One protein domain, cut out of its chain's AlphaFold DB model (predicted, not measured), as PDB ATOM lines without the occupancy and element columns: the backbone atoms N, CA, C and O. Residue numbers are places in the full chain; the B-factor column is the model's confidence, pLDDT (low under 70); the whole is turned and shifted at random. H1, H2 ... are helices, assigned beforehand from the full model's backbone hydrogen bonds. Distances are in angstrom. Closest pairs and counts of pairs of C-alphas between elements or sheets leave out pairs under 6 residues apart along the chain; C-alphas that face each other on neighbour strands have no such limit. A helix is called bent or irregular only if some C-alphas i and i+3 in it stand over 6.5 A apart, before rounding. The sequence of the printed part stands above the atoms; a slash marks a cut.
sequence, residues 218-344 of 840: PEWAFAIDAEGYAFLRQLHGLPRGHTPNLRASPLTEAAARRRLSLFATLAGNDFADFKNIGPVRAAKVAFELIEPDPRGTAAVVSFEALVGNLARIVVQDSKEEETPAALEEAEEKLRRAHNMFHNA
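AT A GLANCE: This is residues 218 to 344 of the 840 residues of the protein "Exonuclease 1" of Ectocarpus sp. CCAP 1310/34 (UniProt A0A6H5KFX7). The longest helix, H6, crosses H5 to make one end of an elongated body, a second crossed pair, H3 and H4, fills the middle, and the short helices H2 and H1 with the long link of residues 236 to 252 make the other end. H6 and H5 are well joined and so are H3 and H4, while H1 and H2 are more loosely attached. The printed part has 127 residues with six named helices, H1 to H6 in order along the chain, and no named strand; its class is all helix. It is compact, with a radius of gyration of the C-alphas of 15.4 A, and spans 47 by 28 by 24 A.

IN THESE COORDINATES: H6, residues 324 to 343, is 26.7 A long, from C-alpha 324 at (90.892, 9.370, 30.175) to C-alpha 343 at (91.005, 35.566, 25.058). H5, residues 303 to 317, is 19.8 A long and irregular, with C-alphas 305 and 308 7.2 A apart. H3, residues 253 to 266, is 19.9 A long. H4, residues 279 to 290, measures 15.4 A and is neither bent nor irregular, but only just: C-alphas 287 and 290 are 6.4 A apart. H2, residues 226 to 235, measures 14.1 A. H1, residues 218 to 222, begins at C-alpha 218 at (108.013, 34.691, -2.648), measures 9.6 A and is irregular, with C-alphas 218 and 221 7.1 A apart.

HOW THE PARTS SIT: H6 touches H5 with residues 326 to 335, at a steep tilt of 52 degrees, opposite ways; the closest C-alphas, of Ala 311 and Ala 330, are 5.2 A apart. With residues 334 to 341 H6 touches H3, the hub, at a steep tilt of 45 degrees, opposite ways; the closest C-alphas are those of Thr 265 and Ala 337, 5.4 A. H3 touches H4 at a steep tilt of 55 degrees, opposite ways, closest at the C-alphas of Leu 266 and Ala 282, 5.2 A. H2 touches H4 at a shallow tilt of 30 degrees, the same way, with the C-alphas of Leu 235 and Phe 287 closest at 6.1 A. H2 and H3 only just touch, with 3 pairs of C-alphas within 8 A, closest at Leu 235 and Arg 259, 7.6 A. H1 is close to H2 but not clearly touching, closest at the C-alphas of Trp 220 and Tyr 229, 7.3 A. H4 and H6 are apart. In H2, H3 and H6 every O i to N i+4 pair is within hydrogen-bond range; H4 has 7 of 8, H5 9 of 11 and H1 0 of 1, with 1 of 2 O i to N i+3 pairs.

THE WHOLE: The farthest C-alphas, of Asn 245 and Ala 325, are 47.6 A apart. The printed part has no cut. The links H2 to H3, H3 to H4 and H4 to H5 are long. Mean pLDDT of the printed part is 74.0; residues 218 to 251 and 288 to 300 are under 70.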
ATOM      1  N   PRO A 218     107.123  34.089  -1.649       46.75
ATOM      2  CA  PRO A 218     108.013  34.691  -2.648       46.75
ATOM      3  C   PRO A 218     109.025  35.684  -2.049       46.75
ATOM      4  O   PRO A 218     109.999  36.021  -2.717       46.75
ATOM      5  N   GLU A 219     108.852  36.107  -0.791       50.81
ATOM      6  CA  GLU A 219     109.796  36.981  -0.081       50.81
ATOM      7  C   GLU A 219     110.884  36.186   0.678       50.81
ATOM      8  O   GLU A 219     111.791  36.767   1.261       50.81
ATOM      9  N   TRP A 220     110.884  34.847   0.648       52.88
ATOM     10  CA  TRP A 220     111.873  34.034   1.383       52.88
ATOM     11  C   TRP A 220     113.263  33.968   0.763       52.88
ATOM     12  O   TRP A 220     114.148  33.314   1.315       52.88
ATOM     13  N   ALA A 221     113.488  34.673  -0.346       45.72
ATOM     14  CA  ALA A 221     114.832  34.909  -0.866       45.72
ATOM     15  C   ALA A 221     115.753  35.594   0.171       45.72
ATOM     16  O   ALA A 221     116.969  35.559   0.013       45.72
ATOM     17  N   PHE A 222     115.182  36.180   1.234       46.75
ATOM     18  CA  PHE A 222     115.899  36.808   2.347       46.75
ATOM     19  C   PHE A 222     116.187  35.878   3.540       46.75
ATOM     20  O   PHE A 222     116.801  36.336   4.501       46.75
ATOM     21  N   ALA A 223     115.768  34.603   3.516       50.59
ATOM     22  CA  ALA A 223     116.120  33.667   4.583       50.59
ATOM     23  C   ALA A 223     117.647  33.495   4.632       50.59
ATOM     24  O   ALA A 223     118.269  33.021   3.683       50.59
ATOM     25  N   ILE A 224     118.243  33.921   5.744       50.66
ATOM     26  CA  ILE A 224     119.690  34.079   5.923       50.66
ATOM     27  C   ILE A 224     120.374  32.711   6.066       50.66
ATOM     28  O   ILE A 224     121.552  32.569   5.738       50.66
ATOM     29  N   ASP A 225     119.641  31.689   6.520       60.06
ATOM     30  CA  ASP A 225     120.161  30.337   6.703       60.06
ATOM     31  C   ASP A 225     119.183  29.224   6.278       60.06
ATOM     32  O   ASP A 225     117.967  29.399   6.136       60.06
ATOM     33  N   ALA A 226     119.752  28.036   6.056       63.81
ATOM     34  CA  ALA A 226     119.021  26.849   5.629       63.81
ATOM     35  C   ALA A 226     118.027  26.339   6.691       63.81
ATOM     36  O   ALA A 226     117.033  25.703   6.334       63.81
ATOM     37  N   GLU A 227     118.265  26.616   7.978       63.44
ATOM     38  CA  GLU A 227     117.385  26.205   9.082       63.44
ATOM     39  C   GLU A 227     116.092  27.032   9.114       63.44
ATOM     40  O   GLU A 227     114.999  26.470   9.193       63.44
ATOM     41  N   GLY A 228     116.194  28.355   8.984       63.12
ATOM     42  CA  GLY A 228     115.069  29.280   8.876       63.12
ATOM     43  C   GLY A 228     114.228  29.011   7.639       63.12
ATOM     44  O   GLY A 228     113.002  28.934   7.719       63.12
ATOM     45  N   TYR A 229     114.889  28.765   6.505       63.94
ATOM     46  CA  TYR A 229     114.209  28.357   5.280       63.94
ATOM     47  C   TYR A 229     113.488  27.005   5.440       63.94
ATOM     48  O   TYR A 229     112.344  26.857   5.007       63.94
ATOM     49  N   ALA A 230     114.100  26.017   6.105       65.88
ATOM     50  CA  ALA A 230     113.457  24.731   6.381       65.88
ATOM     51  C   ALA A 230     112.249  24.865   7.323       65.88
ATOM     52  O   ALA A 230     111.225  24.221   7.089       65.88
ATOM     53  N   PHE A 231     112.344  25.718   8.345       67.44
ATOM     54  CA  PHE A 231     111.238  26.028   9.251       67.44
ATOM     55  C   PHE A 231     110.070  26.697   8.522       67.44
ATOM     56  O   PHE A 231     108.930  26.265   8.668       67.44
ATOM     57  N   LEU A 232     110.340  27.695   7.680       64.06
ATOM     58  CA  LEU A 232     109.321  28.329   6.844       64.06
ATOM     59  C   LEU A 232     108.648  27.353   5.885       64.06
ATOM     60  O   LEU A 232     107.427  27.359   5.735       64.06
ATOM     61  N   ARG A 233     109.432  26.477   5.252       65.50
ATOM     62  CA  ARG A 233     108.877  25.428   4.397       65.50
ATOM     63  C   ARG A 233     107.942  24.517   5.175       65.50
ATOM     64  O   ARG A 233     106.857  24.241   4.682       65.50
ATOM     65  N   GLN A 234     108.317  24.111   6.387       64.56
ATOM     66  CA  GLN A 234     107.430  23.344   7.263       64.56
ATOM     67  C   GLN A 234     106.170  24.136   7.638       64.56
ATOM     68  O   GLN A 234     105.075  23.596   7.518       64.56
ATOM     69  N   LEU A 235     106.298  25.421   7.991       63.59
ATOM     70  CA  LEU A 235     105.168  26.323   8.271       63.59
ATOM     71  C   LEU A 235     104.144  26.362   7.124       63.59
ATOM     72  O   LEU A 235     102.931  26.357   7.354       63.59
ATOM     73  N   HIS A 236     104.624  26.336   5.883       58.34
ATOM     74  CA  HIS A 236     103.777  26.355   4.687       58.34
ATOM     75  C   HIS A 236     103.461  24.961   4.130       58.34
ATOM     76  O   HIS A 236     102.875  24.856   3.056       58.34
ATOM     77  N   GLY A 237     103.798  23.883   4.849       57.22
ATOM     78  CA  GLY A 237     103.502  22.504   4.436       57.22
ATOM     79  C   GLY A 237     104.272  22.035   3.193       57.22
ATOM     80  O   GLY A 237     103.805  21.163   2.463       57.22
ATOM     81  N   LEU A 238     105.437  22.624   2.907       59.81
ATOM     82  CA  LEU A 238     106.273  22.286   1.755       59.81
ATOM     83  C   LEU A 238     107.247  21.140   2.100       59.81
ATOM     84  O   LEU A 238     108.107  21.317   2.969       59.81
ATOM     85  N   PRO A 239     107.204  19.992   1.393       55.09
ATOM     86  CA  PRO A 239     108.045  18.837   1.706       55.09
ATOM     87  C   PRO A 239     109.547  19.118   1.520       55.09
ATOM     88  O   PRO A 239     109.963  19.945   0.691       55.09
ATOM     89  N   ARG A 240     110.381  18.392   2.284       48.62
ATOM     90  CA  ARG A 240     111.846  18.375   2.125       48.62
ATOM     91  C   ARG A 240     112.197  17.761   0.761       48.62
ATOM     92  O   ARG A 240     111.760  16.658   0.461       48.62
ATOM     93  N   GLY A 241     112.977  18.472  -0.058       47.06
ATOM     94  CA  GLY A 241     113.533  17.949  -1.319       47.06
ATOM     95  C   GLY A 241     112.854  18.388  -2.624       47.06
ATOM     96  O   GLY A 241     113.346  18.043  -3.692       47.06
ATOM     97  N   HIS A 242     111.771  19.173  -2.587       41.78
ATOM     98  CA  HIS A 242     111.193  19.742  -3.814       41.78
ATOM     99  C   HIS A 242     111.953  20.992  -4.281       41.78
ATOM    100  O   HIS A 242     112.107  21.949  -3.511       41.78
ATOM    101  N   THR A 243     112.380  20.970  -5.548       39.50
ATOM    102  CA  THR A 243     113.069  22.048  -6.272       39.50
ATOM    103  C   THR A 243     112.276  23.369  -6.260       39.50
ATOM    104  O   THR A 243     111.055  23.352  -6.089       39.50
ATOM    105  N   PRO A 244     112.934  24.533  -6.455       41.53
ATOM    106  CA  PRO A 244     112.366  25.875  -6.236       41.53
ATOM    107  C   PRO A 244     111.234  26.288  -7.191       41.53
ATOM    108  O   PRO A 244     110.795  27.429  -7.159       41.53
ATOM    109  N   ASN A 245     110.748  25.387  -8.045       38.25
ATOM    110  CA  ASN A 245     109.746  25.700  -9.067       38.25
ATOM    111  C   ASN A 245     108.297  25.655  -8.554       38.25
ATOM    112  O   ASN A 245     107.353  25.679  -9.345       38.25
ATOM    113  N   LEU A 246     108.084  25.607  -7.240       42.72
ATOM    114  CA  LEU A 246     106.745  25.618  -6.670       42.72
ATOM    115  C   LEU A 246     106.188  27.042  -6.643       42.72
ATOM    116  O   LEU A 246     106.501  27.843  -5.766       42.72
ATOM    117  N   ARG A 247     105.261  27.285  -7.574       41.91
ATOM    118  CA  ARG A 247     104.096  28.166  -7.408       41.91
ATOM    119  C   ARG A 247     103.278  27.729  -6.177       41.91
ATOM    120  O   ARG A 247     102.143  27.282  -6.311       41.91
ATOM    121  N   ALA A 248     103.864  27.765  -4.984       49.06
ATOM    122  CA  ALA A 248     103.111  27.632  -3.753       49.06
ATOM    123  C   ALA A 248     102.315  28.929  -3.605       49.06
ATOM    124  O   ALA A 248     102.900  29.998  -3.427       49.06
ATOM    125  N   SER A 249     100.995  28.854  -3.769       51.59
ATOM    126  CA  SER A 249     100.129  29.986  -3.450       51.59
ATOM    127  C   SER A 249     100.398  30.394  -1.997       51.59
ATOM    128  O   SER A 249     100.427  29.508  -1.140       51.59
ATOM    129  N   PRO A 250     100.632  31.687  -1.704       57.28
ATOM    130  CA  PRO A 250     100.831  32.145  -0.336       57.28
ATOM    131  C   PRO A 250      99.670  31.691   0.549       57.28
ATOM    132  O   PRO A 250      98.512  31.800   0.135       57.28
ATOM    133  N   LEU A 251      99.966  31.213   1.762       62.00
ATOM    134  CA  LEU A 251      98.937  31.101   2.793       62.00
ATOM    135  C   LEU A 251      98.279  32.475   2.964       62.00
ATOM    136  O   LEU A 251      98.959  33.505   2.969       62.00
ATOM    137  N   THR A 252      96.958  32.503   3.132       70.12
ATOM    138  CA  THR A 252      96.301  33.732   3.584       70.12
ATOM    139  C   THR A 252      96.838  34.092   4.969       70.12
ATOM    140  O   THR A 252      97.171  33.209   5.764       70.12
ATOM    141  N   GLU A 253      96.913  35.385   5.290       71.25
ATOM    142  CA  GLU A 253      97.396  35.828   6.605       71.25
ATOM    143  C   GLU A 253      96.590  35.183   7.747       71.25
ATOM    144  O   GLU A 253      97.164  34.758   8.747       71.25
ATOM    145  N   ALA A 254      95.276  35.022   7.566       74.19
ATOM    146  CA  ALA A 254      94.405  34.348   8.525       74.19
ATOM    147  C   ALA A 254      94.802  32.878   8.757       74.19
ATOM    148  O   ALA A 254      94.919  32.448   9.906       74.19
ATOM    149  N   ALA A 255      95.058  32.116   7.688       73.44
ATOM    150  CA  ALA A 255      95.489  30.723   7.799       73.44
ATOM    151  C   ALA A 255      96.874  30.617   8.454       73.44
ATOM    152  O   ALA A 255      97.087  29.799   9.348       73.44
ATOM    153  N   ALA A 256      97.808  31.488   8.068       74.00
ATOM    154  CA  ALA A 256      99.152  31.487   8.629       74.00
ATOM    155  C   ALA A 256      99.166  31.863  10.122       74.00
ATOM    156  O   ALA A 256      99.853  31.214  10.911       74.00
ATOM    157  N   ARG A 257      98.355  32.847  10.535       77.12
ATOM    158  CA  ARG A 257      98.162  33.214  11.949       77.12
ATOM    159  C   ARG A 257      97.541  32.081  12.758       77.12
ATOM    160  O   ARG A 257      98.012  31.794  13.855       77.12
ATOM    161  N   ARG A 258      96.527  31.396  12.218       78.25
ATOM    162  CA  ARG A 258      95.899  30.238  12.876       78.25
ATOM    163  C   ARG A 258      96.910  29.116  13.108       78.25
ATOM    164  O   ARG A 258      97.054  28.651  14.237       78.25
ATOM    165  N   ARG A 259      97.675  28.759  12.076       79.19
ATOM    166  CA  ARG A 259      98.770  27.785  12.169       79.19
ATOM    167  C   ARG A 259      99.810  28.192  13.202       79.19
ATOM    168  O   ARG A 259     100.177  27.381  14.047       79.19
ATOM    169  N   LEU A 260     100.260  29.445  13.167       81.19
ATOM    170  CA  LEU A 260     101.237  29.957  14.124       81.19
ATOM    171  C   LEU A 260     100.706  29.899  15.564       81.19
ATOM    172  O   LEU A 260     101.453  29.552  16.473       81.19
ATOM    173  N   SER A 261      99.417  30.166  15.768       84.88
ATOM    174  CA  SER A 261      98.767  30.038  17.072       84.88
ATOM    175  C   SER A 261      98.656  28.584  17.550       84.88
ATOM    176  O   SER A 261      98.925  28.308  18.719       84.88
ATOM    177  N   LEU A 262      98.329  27.635  16.667       86.06
ATOM    178  CA  LEU A 262      98.350  26.204  16.996       86.06
ATOM    179  C   LEU A 262      99.765  25.738  17.353       86.06
ATOM    180  O   LEU A 262      99.962  25.066  18.362       86.06
ATOM    181  N   PHE A 263     100.758  26.156  16.566       85.75
ATOM    182  CA  PHE A 263     102.165  25.912  16.858       85.75
ATOM    183  C   PHE A 263     102.551  26.466  18.232       85.75
ATOM    184  O   PHE A 263     103.120  25.738  19.035       85.75
ATOM    185  N   ALA A 264     102.197  27.717  18.529       86.69
ATOM    186  CA  ALA A 264     102.473  28.362  19.810       86.69
ATOM    187  C   ALA A 264     101.817  27.639  20.990       86.69
ATOM    188  O   ALA A 264     102.430  27.500  22.046       86.69
ATOM    189  N   THR A 265     100.599  27.131  20.791       88.19
ATOM    190  CA  THR A 265      99.869  26.338  21.788       88.19
ATOM    191  C   THR A 265     100.606  25.034  22.112       88.19
ATOM    192  O   THR A 265     100.552  24.591  23.252       88.19
ATOM    193  N   LEU A 266     101.325  24.444  21.146       86.50
ATOM    194  CA  LEU A 266     102.014  23.151  21.273       86.50
ATOM    195  C   LEU A 266     103.507  23.243  21.625       86.50
ATOM    196  O   LEU A 266     104.024  22.356  22.292       86.50
ATOM    197  N   ALA A 267     104.221  24.266  21.150       79.31
ATOM    198  CA  ALA A 267     105.689  24.324  21.143       79.31
ATOM    199  C   ALA A 267     106.343  24.601  22.511       79.31
ATOM    200  O   ALA A 267     107.551  24.844  22.561       79.31
ATOM    201  N   GLY A 268     105.556  24.579  23.586       70.31
ATOM    202  CA  GLY A 268     105.959  25.044  24.903       70.31
ATOM    203  C   GLY A 268     105.908  26.571  24.977       70.31
ATOM    204  O   GLY A 268     106.609  27.275  24.249       70.31
ATOM    205  N   ASN A 269     105.066  27.087  25.862       74.88
ATOM    206  CA  ASN A 269     104.949  28.505  26.183       74.88
ATOM    207  C   ASN A 269     104.812  28.672  27.705       74.88
ATOM    208  O   ASN A 269     104.815  27.699  28.459       74.88
ATOM    209  N   ASP A 270     104.686  29.910  28.175       71.19
ATOM    210  CA  ASP A 270     104.573  30.211  29.607       71.19
ATOM    211  C   ASP A 270     103.332  29.580  30.294       71.19
ATOM    212  O   ASP A 270     103.269  29.537  31.527       71.19
ATOM    213  N   PHE A 271     102.358  29.095  29.515       76.06
ATOM    214  CA  PHE A 271     101.062  28.571  29.960       76.06
ATOM    215  C   PHE A 271     100.913  27.053  29.789       76.06
ATOM    216  O   PHE A 271     100.098  26.443  30.484       76.06
ATOM    217  N   ALA A 272     101.664  26.439  28.874       78.50
ATOM    218  CA  ALA A 272     101.654  25.001  28.643       78.50
ATOM    219  C   ALA A 272     103.029  24.512  28.189       78.50
ATOM    220  O   ALA A 272     103.628  25.080  27.279       78.50
ATOM    221  N   ASP A 273     103.485  23.418  28.792       82.19
ATOM    222  CA  ASP A 273     104.663  22.670  28.369       82.19
ATOM    223  C   ASP A 273     104.282  21.192  28.245       82.19
ATOM    224  O   ASP A 273     103.556  20.655  29.089       82.19
ATOM    225  N   PHE A 274     104.739  20.554  27.171       85.00
ATOM    226  CA  PHE A 274     104.379  19.186  26.824       85.00
ATOM    227  C   PHE A 274     105.636  18.356  26.613       85.00
ATOM    228  O   PHE A 274     106.530  18.699  25.833       85.00
ATOM    229  N   LYS A 275     105.693  17.217  27.296       84.50
ATOM    230  CA  LYS A 275     106.849  16.331  27.254       84.50
ATOM    231  C   LYS A 275     107.066  15.816  25.829       84.50
ATOM    232  O   LYS A 275     106.140  15.384  25.160       84.50
ATOM    233  N   ASN A 276     108.314  15.852  25.363       83.44
ATOM    234  CA  ASN A 276     108.736  15.427  24.017       83.44
ATOM    235  C   ASN A 276     108.122  16.198  22.831       83.44
ATOM    236  O   ASN A 276     108.464  15.899  21.683       83.44
ATOM    237  N   ILE A 277     107.292  17.220  23.054       81.44
ATOM    238  CA  ILE A 277     106.757  18.056  21.975       81.44
ATOM    239  C   ILE A 277     107.657  19.270  21.810       81.44
ATOM    240  O   ILE A 277     107.379  20.385  22.237       81.44
ATOM    241  N   GLY A 278     108.790  19.025  21.162       75.94
ATOM    242  CA  GLY A 278     109.670  20.100  20.742       75.94
ATOM    243  C   GLY A 278     109.078  20.913  19.579       75.94
ATOM    244  O   GLY A 278     108.151  20.472  18.897       75.94
ATOM    245  N   PRO A 279     109.689  22.056  19.243       73.12
ATOM    246  CA  PRO A 279     109.252  22.948  18.164       73.12
ATOM    247  C   PRO A 279     109.045  22.262  16.811       73.12
ATOM    248  O   PRO A 279     108.065  22.507  16.118       73.12
ATOM    249  N   VAL A 280     109.954  21.360  16.435       73.94
ATOM    250  CA  VAL A 280     109.862  20.619  15.167       73.94
ATOM    251  C   VAL A 280     108.622  19.725  15.150       73.94
ATOM    252  O   VAL A 280     107.941  19.616  14.130       73.94
ATOM    253  N   ARG A 281     108.302  19.097  16.287       81.50
ATOM    254  CA  ARG A 281     107.117  18.252  16.412       81.50
ATOM    255  C   ARG A 281     105.847  19.092  16.465       81.50
ATOM    256  O   ARG A 281     104.916  18.774  15.735       81.50
ATOM    257  N   ALA A 282     105.841  20.189  17.220       82.25
ATOM    258  CA  ALA A 282     104.736  21.145  17.258       82.25
ATOM    259  C   ALA A 282     104.390  21.678  15.857       82.25
ATOM    260  O   ALA A 282     103.223  21.693  15.476       82.25
ATOM    261  N   ALA A 283     105.404  22.033  15.060       74.75
ATOM    262  CA  ALA A 283     105.235  22.449  13.669       74.75
ATOM    263  C   ALA A 283     104.606  21.337  12.821       74.75
ATOM    264  O   ALA A 283     103.614  21.560  12.136       74.75
ATOM    265  N   LYS A 284     105.126  20.109  12.918       75.25
ATOM    266  CA  LYS A 284     104.563  18.955  12.207       75.25
ATOM    267  C   LYS A 284     103.090  18.715  12.560       75.25
ATOM    268  O   LYS A 284     102.271  18.489  11.676       75.25
ATOM    269  N   VAL A 285     102.740  18.776  13.844       79.56
ATOM    270  CA  VAL A 285     101.356  18.583  14.299       79.56
ATOM    271  C   VAL A 285     100.454  19.704  13.778       79.56
ATOM    272  O   VAL A 285      99.438  19.419  13.148       79.56
ATOM    273  N   ALA A 286     100.850  20.963  13.972       76.38
ATOM    274  CA  ALA A 286     100.055  22.117  13.565       76.38
ATOM    275  C   ALA A 286      99.877  22.218  12.039       76.38
ATOM    276  O   ALA A 286      98.793  22.565  11.575       76.38
ATOM    277  N   PHE A 287     100.920  21.925  11.256       72.69
ATOM    278  CA  PHE A 287     100.954  22.243   9.823       72.69
ATOM    279  C   PHE A 287     100.667  21.051   8.909       72.69
ATOM    280  O   PHE A 287     100.165  21.258   7.809       72.69
ATOM    281  N   GLU A 288     100.988  19.825   9.331       67.50
ATOM    282  CA  GLU A 288     100.825  18.626   8.493       67.50
ATOM    283  C   GLU A 288      99.646  17.759   8.946       67.50
ATOM    284  O   GLU A 288      98.914  17.241   8.107       67.50
ATOM    285  N   LEU A 289      99.456  17.581  10.260       69.06
ATOM    286  CA  LEU A 289      98.477  16.619  10.786       69.06
ATOM    287  C   LEU A 289      97.084  17.215  10.996       69.06
ATOM    288  O   LEU A 289      96.092  16.515  10.822       69.06
ATOM    289  N   ILE A 290      97.007  18.488  11.383       68.62
ATOM    290  CA  ILE A 290      95.744  19.129  11.773       68.62
ATOM    291  C   ILE A 290      95.163  19.995  10.654       68.62
ATOM    292  O   ILE A 290      93.955  19.989  10.431       68.62
ATOM    293  N   GLU A 291      96.009  20.705   9.910       64.50
ATOM    294  CA  GLU A 291      95.588  21.531   8.774       64.50
ATOM    295  C   GLU A 291      96.297  21.129   7.473       64.50
ATOM    296  O   GLU A 291      97.085  21.912   6.938       64.50
ATOM    297  N   PRO A 292      96.028  19.935   6.918       55.97
ATOM    298  CA  PRO A 292      96.740  19.448   5.742       55.97
ATOM    299  C   PRO A 292      96.444  20.238   4.458       55.97
ATOM    300  O   PRO A 292      97.239  20.143   3.530       55.97
ATOM    301  N   ASP A 293      95.347  21.013   4.376       58.72
ATOM    302  CA  ASP A 293      95.057  21.890   3.227       58.72
ATOM    303  C   ASP A 293      95.856  23.208   3.329       58.72
ATOM    304  O   ASP A 293      95.504  24.083   4.125       58.72
ATOM    305  N   PRO A 294      96.907  23.407   2.510       51.69
ATOM    306  CA  PRO A 294      97.702  24.628   2.524       51.69
ATOM    307  C   PRO A 294      97.025  25.794   1.792       51.69
ATOM    308  O   PRO A 294      97.555  26.900   1.805       51.69
ATOM    309  N   ARG A 295      95.874  25.582   1.138       53.31
ATOM    310  CA  ARG A 295      95.174  26.625   0.368       53.31
ATOM    311  C   ARG A 295      94.136  27.382   1.191       53.31
ATOM    312  O   ARG A 295      93.581  28.355   0.691       53.31
ATOM    313  N   GLY A 296      93.866  26.949   2.428       52.41
ATOM    314  CA  GLY A 296      92.853  27.561   3.293       52.41
ATOM    315  C   GLY A 296      91.436  27.490   2.713       52.41
ATOM    316  O   GLY A 296      90.609  28.336   3.038       52.41
ATOM    317  N   THR A 297      91.173  26.525   1.822       48.94
ATOM    318  CA  THR A 297      89.872  26.355   1.155       48.94
ATOM    319  C   THR A 297      88.907  25.486   1.954       48.94
ATOM    320  O   THR A 297      87.695  25.592   1.776       48.94
ATOM    321  N   ALA A 298      89.423  24.649   2.857       51.59
ATOM    322  CA  ALA A 298      88.612  23.916   3.820       51.59
ATOM    323  C   ALA A 298      88.005  24.857   4.879       51.59
ATOM    324  O   ALA A 298      88.656  25.794   5.344       51.59
ATOM    325  N   ALA A 299      86.761  24.578   5.285       53.53
ATOM    326  CA  ALA A 299      86.094  25.294   6.366       53.53
ATOM    327  C   ALA A 299      86.987  25.330   7.619       53.53
ATOM    328  O   ALA A 299      87.528  24.306   8.044       53.53
ATOM    329  N   VAL A 300      87.153  26.520   8.201       63.72
ATOM    330  CA  VAL A 300      87.968  26.725   9.403       63.72
ATOM    331  C   VAL A 300      87.371  25.909  10.549       63.72
ATOM    332  O   VAL A 300      86.315  26.244  11.080       63.72
ATOM    333  N   VAL A 301      88.043  24.822  10.926       72.94
ATOM    334  CA  VAL A 301      87.630  23.977  12.054       72.94
ATOM    335  C   VAL A 301      87.866  24.742  13.363       72.94
ATOM    336  O   VAL A 301      88.934  25.319  13.575       72.94
ATOM    337  N   SER A 302      86.885  24.782  14.261       82.44
ATOM    338  CA  SER A 302      87.074  25.444  15.556       82.44
ATOM    339  C   SER A 302      88.154  24.734  16.382       82.44
ATOM    340  O   SER A 302      88.356  23.529  16.249       82.44
ATOM    341  N   PHE A 303      88.844  25.466  17.262       86.50
ATOM    342  CA  PHE A 303      89.807  24.855  18.188       86.50
ATOM    343  C   PHE A 303      89.152  23.755  19.040       86.50
ATOM    344  O   PHE A 303      89.736  22.695  19.243       86.50
ATOM    345  N   GLU A 304      87.895  23.965  19.433       88.19
ATOM    346  CA  GLU A 304      87.062  22.990  20.147       88.19
ATOM    347  C   GLU A 304      86.932  21.646  19.430       88.19
ATOM    348  O   GLU A 304      86.981  20.599  20.066       88.19
ATOM    349  N   ALA A 305      86.812  21.652  18.103       86.31
ATOM    350  CA  ALA A 305      86.731  20.419  17.327       86.31
ATOM    351  C   ALA A 305      88.104  19.741  17.134       86.31
ATOM    352  O   ALA A 305      88.165  18.577  16.743       86.31
ATOM    353  N   LEU A 306      89.206  20.449  17.402       87.38
ATOM    354  CA  LEU A 306      90.572  19.945  17.234       87.38
ATOM    355  C   LEU A 306      91.199  19.441  18.535       87.38
ATOM    356  O   LEU A 306      92.047  18.550  18.490       87.38
ATOM    357  N   VAL A 307      90.811  20.007  19.678       91.06
ATOM    358  CA  VAL A 307      91.529  19.834  20.945       91.06
ATOM    359  C   VAL A 307      91.628  18.378  21.398       91.06
ATOM    360  O   VAL A 307      92.703  17.967  21.816       91.06
ATOM    361  N   GLY A 308      90.584  17.564  21.213       91.25
ATOM    362  CA  GLY A 308      90.635  16.145  21.579       91.25
ATOM    363  C   GLY A 308      91.630  15.342  20.736       91.25
ATOM    364  O   GLY A 308      92.370  14.510  21.256       91.25
ATOM    365  N   ASN A 309      91.733  15.631  19.435       90.06
ATOM    366  CA  ASN A 309      92.746  15.002  18.579       90.06
ATOM    367  C   ASN A 309      94.157  15.484  18.937       90.06
ATOM    368  O   ASN A 309      95.091  14.684  18.955       90.06
ATOM    369  N   LEU A 310      94.312  16.773  19.255       90.38
ATOM    370  CA  LEU A 310      95.579  17.331  19.731       90.38
ATOM    371  C   LEU A 310      96.019  16.683  21.049       90.38
ATOM    372  O   LEU A 310      97.184  16.317  21.171       90.38
ATOM    373  N   ALA A 311      95.101  16.488  21.998       92.69
ATOM    374  CA  ALA A 311      95.383  15.853  23.280       92.69
ATOM    375  C   ALA A 311      95.867  14.409  23.111       92.69
ATOM    376  O   ALA A 311      96.884  14.046  23.697       92.69
ATOM    377  N   ARG A 312      95.231  13.614  22.237       92.12
ATOM    378  CA  ARG A 312      95.714  12.255  21.924       92.12
ATOM    379  C   ARG A 312      97.135  12.262  21.374       92.12
ATOM    380  O   ARG A 312      97.977  11.516  21.860       92.12
ATOM    381  N   ILE A 313      97.420  13.136  20.406       90.81
ATOM    382  CA  ILE A 313      98.772  13.271  19.838       90.81
ATOM    383  C   ILE A 313      99.777  13.637  20.935       90.81
ATOM    384  O   ILE A 313     100.862  13.064  20.997       90.81
ATOM    385  N   VAL A 314      99.408  14.573  21.811       90.69
ATOM    386  CA  VAL A 314     100.262  15.058  22.896       90.69
ATOM    387  C   VAL A 314     100.586  13.958  23.907       90.69
ATOM    388  O   VAL A 314     101.752  13.787  24.264       90.69
ATOM    389  N   VAL A 315      99.583  13.194  24.345       91.94
ATOM    390  CA  VAL A 315      99.747  12.087  25.304       91.94
ATOM    391  C   VAL A 315     100.596  10.966  24.696       91.94
ATOM    392  O   VAL A 315     101.560  10.510  25.314       91.94
ATOM    393  N   GLN A 316     100.318  10.594  23.442       90.06
ATOM    394  CA  GLN A 316     101.086   9.577  22.717       90.06
ATOM    395  C   GLN A 316     102.558   9.983  22.545       90.06
ATOM    396  O   GLN A 316     103.461   9.192  22.827       90.06
ATOM    397  N   ASP A 317     102.825  11.228  22.141       87.44
ATOM    398  CA  ASP A 317     104.190  11.743  21.987       87.44
ATOM    399  C   ASP A 317     104.926  11.857  23.335       87.44
ATOM    400  O   ASP A 317     106.142  11.633  23.416       87.44
ATOM    401  N   SER A 318     104.195  12.132  24.418       86.31
ATOM    402  CA  SER A 318     104.733  12.164  25.783       86.31
ATOM    403  C   SER A 318     105.167  10.778  26.287       86.31
ATOM    404  O   SER A 318     105.889  10.691  27.289       86.31
ATOM    405  N   LYS A 319     104.827   9.706  25.548       86.19
ATOM    406  CA  LYS A 319     104.977   8.293  25.939       86.19
ATOM    407  C   LYS A 319     104.229   7.972  27.233       86.19
ATOM    408  O   LYS A 319     104.688   7.154  28.031       86.19
ATOM    409  N   GLU A 320     103.124   8.667  27.458       84.81
ATOM    410  CA  GLU A 320     102.226   8.424  28.577       84.81
ATOM    411  C   GLU A 320     101.151   7.425  28.147       84.81
ATOM    412  O   GLU A 320     100.851   7.284  26.960       84.81
ATOM    413  N   GLU A 321     100.605   6.682  29.106       87.56
ATOM    414  CA  GLU A 321      99.485   5.789  28.830       87.56
ATOM    415  C   GLU A 321      98.246   6.626  28.490       87.56
ATOM    416  O   GLU A 321      97.907   7.569  29.210       87.56
ATOM    417  N   GLU A 322      97.570   6.286  27.389       90.81
ATOM    418  CA  GLU A 322      96.369   6.986  26.929       90.81
ATOM    419  C   GLU A 322      95.174   6.642  27.829       90.81
ATOM    420  O   GLU A 322      94.310   5.830  27.502       90.81
ATOM    421  N   THR A 323      95.152   7.255  29.009       93.94
ATOM    422  CA  THR A 323      94.054   7.166  29.972       93.94
ATOM    423  C   THR A 323      93.110   8.363  29.817       93.94
ATOM    424  O   THR A 323      93.551   9.441  29.406       93.94
ATOM    425  N   PRO A 324      91.820   8.237  30.188       93.75
ATOM    426  CA  PRO A 324      90.892   9.370  30.175       93.75
ATOM    427  C   PRO A 324      91.400  10.583  30.970       93.75
ATOM    428  O   PRO A 324      91.253  11.711  30.515       93.75
ATOM    429  N   ALA A 325      92.063  10.348  32.109       92.88
ATOM    430  CA  ALA A 325      92.628  11.408  32.943       92.88
ATOM    431  C   ALA A 325      93.798  12.140  32.260       92.88
ATOM    432  O   ALA A 325      93.856  13.367  32.296       92.88
ATOM    433  N   ALA A 326      94.700  11.408  31.595       91.44
ATOM    434  CA  ALA A 326      95.816  12.009  30.860       91.44
ATOM    435  C   ALA A 326      95.330  12.855  29.670       91.44
ATOM    436  O   ALA A 326      95.853  13.939  29.413       91.44
ATOM    437  N   LEU A 327      94.297  12.382  28.961       93.62
ATOM    438  CA  LEU A 327      93.669  13.135  27.874       93.62
ATOM    439  C   LEU A 327      92.997  14.413  28.384       93.62
ATOM    440  O   LEU A 327      93.208  15.473  27.801       93.62
ATOM    441  N   GLU A 328      92.242  14.333  29.481       94.00
ATOM    442  CA  GLU A 328      91.588  15.494  30.093       94.00
ATOM    443  C   GLU A 328      92.609  16.546  30.558       94.00
ATOM    444  O   GLU A 328      92.453  17.735  30.271       94.00
ATOM    445  N   GLU A 329      93.707  16.119  31.190       92.00
ATOM    446  CA  GLU A 329      94.794  17.015  31.597       92.00
ATOM    447  C   GLU A 329      95.456  17.699  30.387       92.00
ATOM    448  O   GLU A 329      95.717  18.910  30.406       92.00
ATOM    449  N   ALA A 330      95.717  16.947  29.313       91.88
ATOM    450  CA  ALA A 330      96.288  17.487  28.083       91.88
ATOM    451  C   ALA A 330      95.338  18.484  27.401       91.88
ATOM    452  O   ALA A 330      95.776  19.567  27.001       91.88
ATOM    453  N   GLU A 331      94.042  18.168  27.309       93.88
ATOM    454  CA  GLU A 331      93.025  19.090  26.796       93.88
ATOM    455  C   GLU A 331      92.968  20.378  27.619       93.88
ATOM    456  O   GLU A 331      92.927  21.471  27.047       93.88
ATOM    457  N   GLU A 332      93.006  20.288  28.951       91.56
ATOM    458  CA  GLU A 332      92.978  21.472  29.806       91.56
ATOM    459  C   GLU A 332      94.206  22.367  29.585       91.56
ATOM    460  O   GLU A 332      94.061  23.587  29.455       91.56
ATOM    461  N   LYS A 333      95.408  21.786  29.482       91.12
ATOM    462  CA  LYS A 333      96.640  22.538  29.176       91.12
ATOM    463  C   LYS A 333      96.571  23.214  27.805       91.12
ATOM    464  O   LYS A 333      96.908  24.392  27.687       91.12
ATOM    465  N   LEU A 334      96.094  22.500  26.783       92.38
ATOM    466  CA  LEU A 334      95.920  23.038  25.431       92.38
ATOM    467  C   LEU A 334      94.922  24.206  25.414       92.38
ATOM    468  O   LEU A 334      95.211  25.256  24.839       92.38
ATOM    469  N   ARG A 335      93.770  24.055  26.083       92.44
ATOM    470  CA  ARG A 335      92.748  25.109  26.214       92.44
ATOM    471  C   ARG A 335      93.291  26.332  26.935       92.44
ATOM    472  O   ARG A 335      93.076  27.444  26.463       92.44
ATOM    473  N   ARG A 336      94.036  26.132  28.023       91.50
ATOM    474  CA  ARG A 336      94.669  27.210  28.791       91.50
ATOM    475  C   ARG A 336      95.601  28.047  27.919       91.50
ATOM    476  O   ARG A 336      95.456  29.267  27.876       91.50
ATOM    477  N   ALA A 337      96.517  27.404  27.196       90.50
ATOM    478  CA  ALA A 337      97.431  28.099  26.293       90.50
ATOM    479  C   ALA A 337      96.687  28.814  25.153       90.50
ATOM    480  O   ALA A 337      96.943  29.991  24.898       90.50
ATOM    481  N   HIS A 338      95.716  28.152  24.520       91.25
ATOM    482  CA  HIS A 338      94.903  28.764  23.468       91.25
ATOM    483  C   HIS A 338      94.142  30.001  23.974       91.25
ATOM    484  O   HIS A 338      94.173  31.061  23.348       91.25
ATOM    485  N   ASN A 339      93.511  29.900  25.145       92.19
ATOM    486  CA  ASN A 339      92.785  31.000  25.771       92.19
ATOM    487  C   ASN A 339      93.682  32.202  26.071       92.19
ATOM    488  O   ASN A 339      93.228  33.332  25.915       92.19
ATOM    489  N   MET A 340      94.936  31.998  26.468       91.06
ATOM    490  CA  MET A 340      95.845  33.115  26.734       91.06
ATOM    491  C   MET A 340      96.231  33.880  25.462       91.06
ATOM    492  O   MET A 340      96.279  35.105  25.497       91.06
ATOM    493  N   PHE A 341      96.394  33.207  24.320       89.69
ATOM    494  CA  PHE A 341      96.666  33.893  23.049       89.69
ATOM    495  C   PHE A 341      95.436  34.578  22.433       89.69
ATOM    496  O   PHE A 341      95.577  35.582  21.740       89.69
ATOM    497  N   HIS A 342      94.229  34.050  22.657       90.62
ATOM    498  CA  HIS A 342      93.018  34.540  21.977       90.62
ATOM    499  C   HIS A 342      92.095  35.367  22.863       90.62
ATOM    500  O   HIS A 342      91.421  36.273  22.387       90.62
ATOM    501  N   ASN A 343      92.042  35.071  24.156       94.50
ATOM    502  CA  ASN A 343      91.005  35.566  25.058       94.50
ATOM    503  C   ASN A 343      91.573  36.312  26.273       94.50
ATOM    504  O   ASN A 343      90.825  36.586  27.214       94.50
ATOM    505  N   ALA A 344      92.861  36.673  26.268       94.75
ATOM    506  CA  ALA A 344      93.448  37.502  27.316       94.75
ATOM    507  C   ALA A 344      92.620  38.772  27.565       94.75
ATOM    508  O   ALA A 344      92.042  39.358  26.645       94.75
TER     509      ALA A 344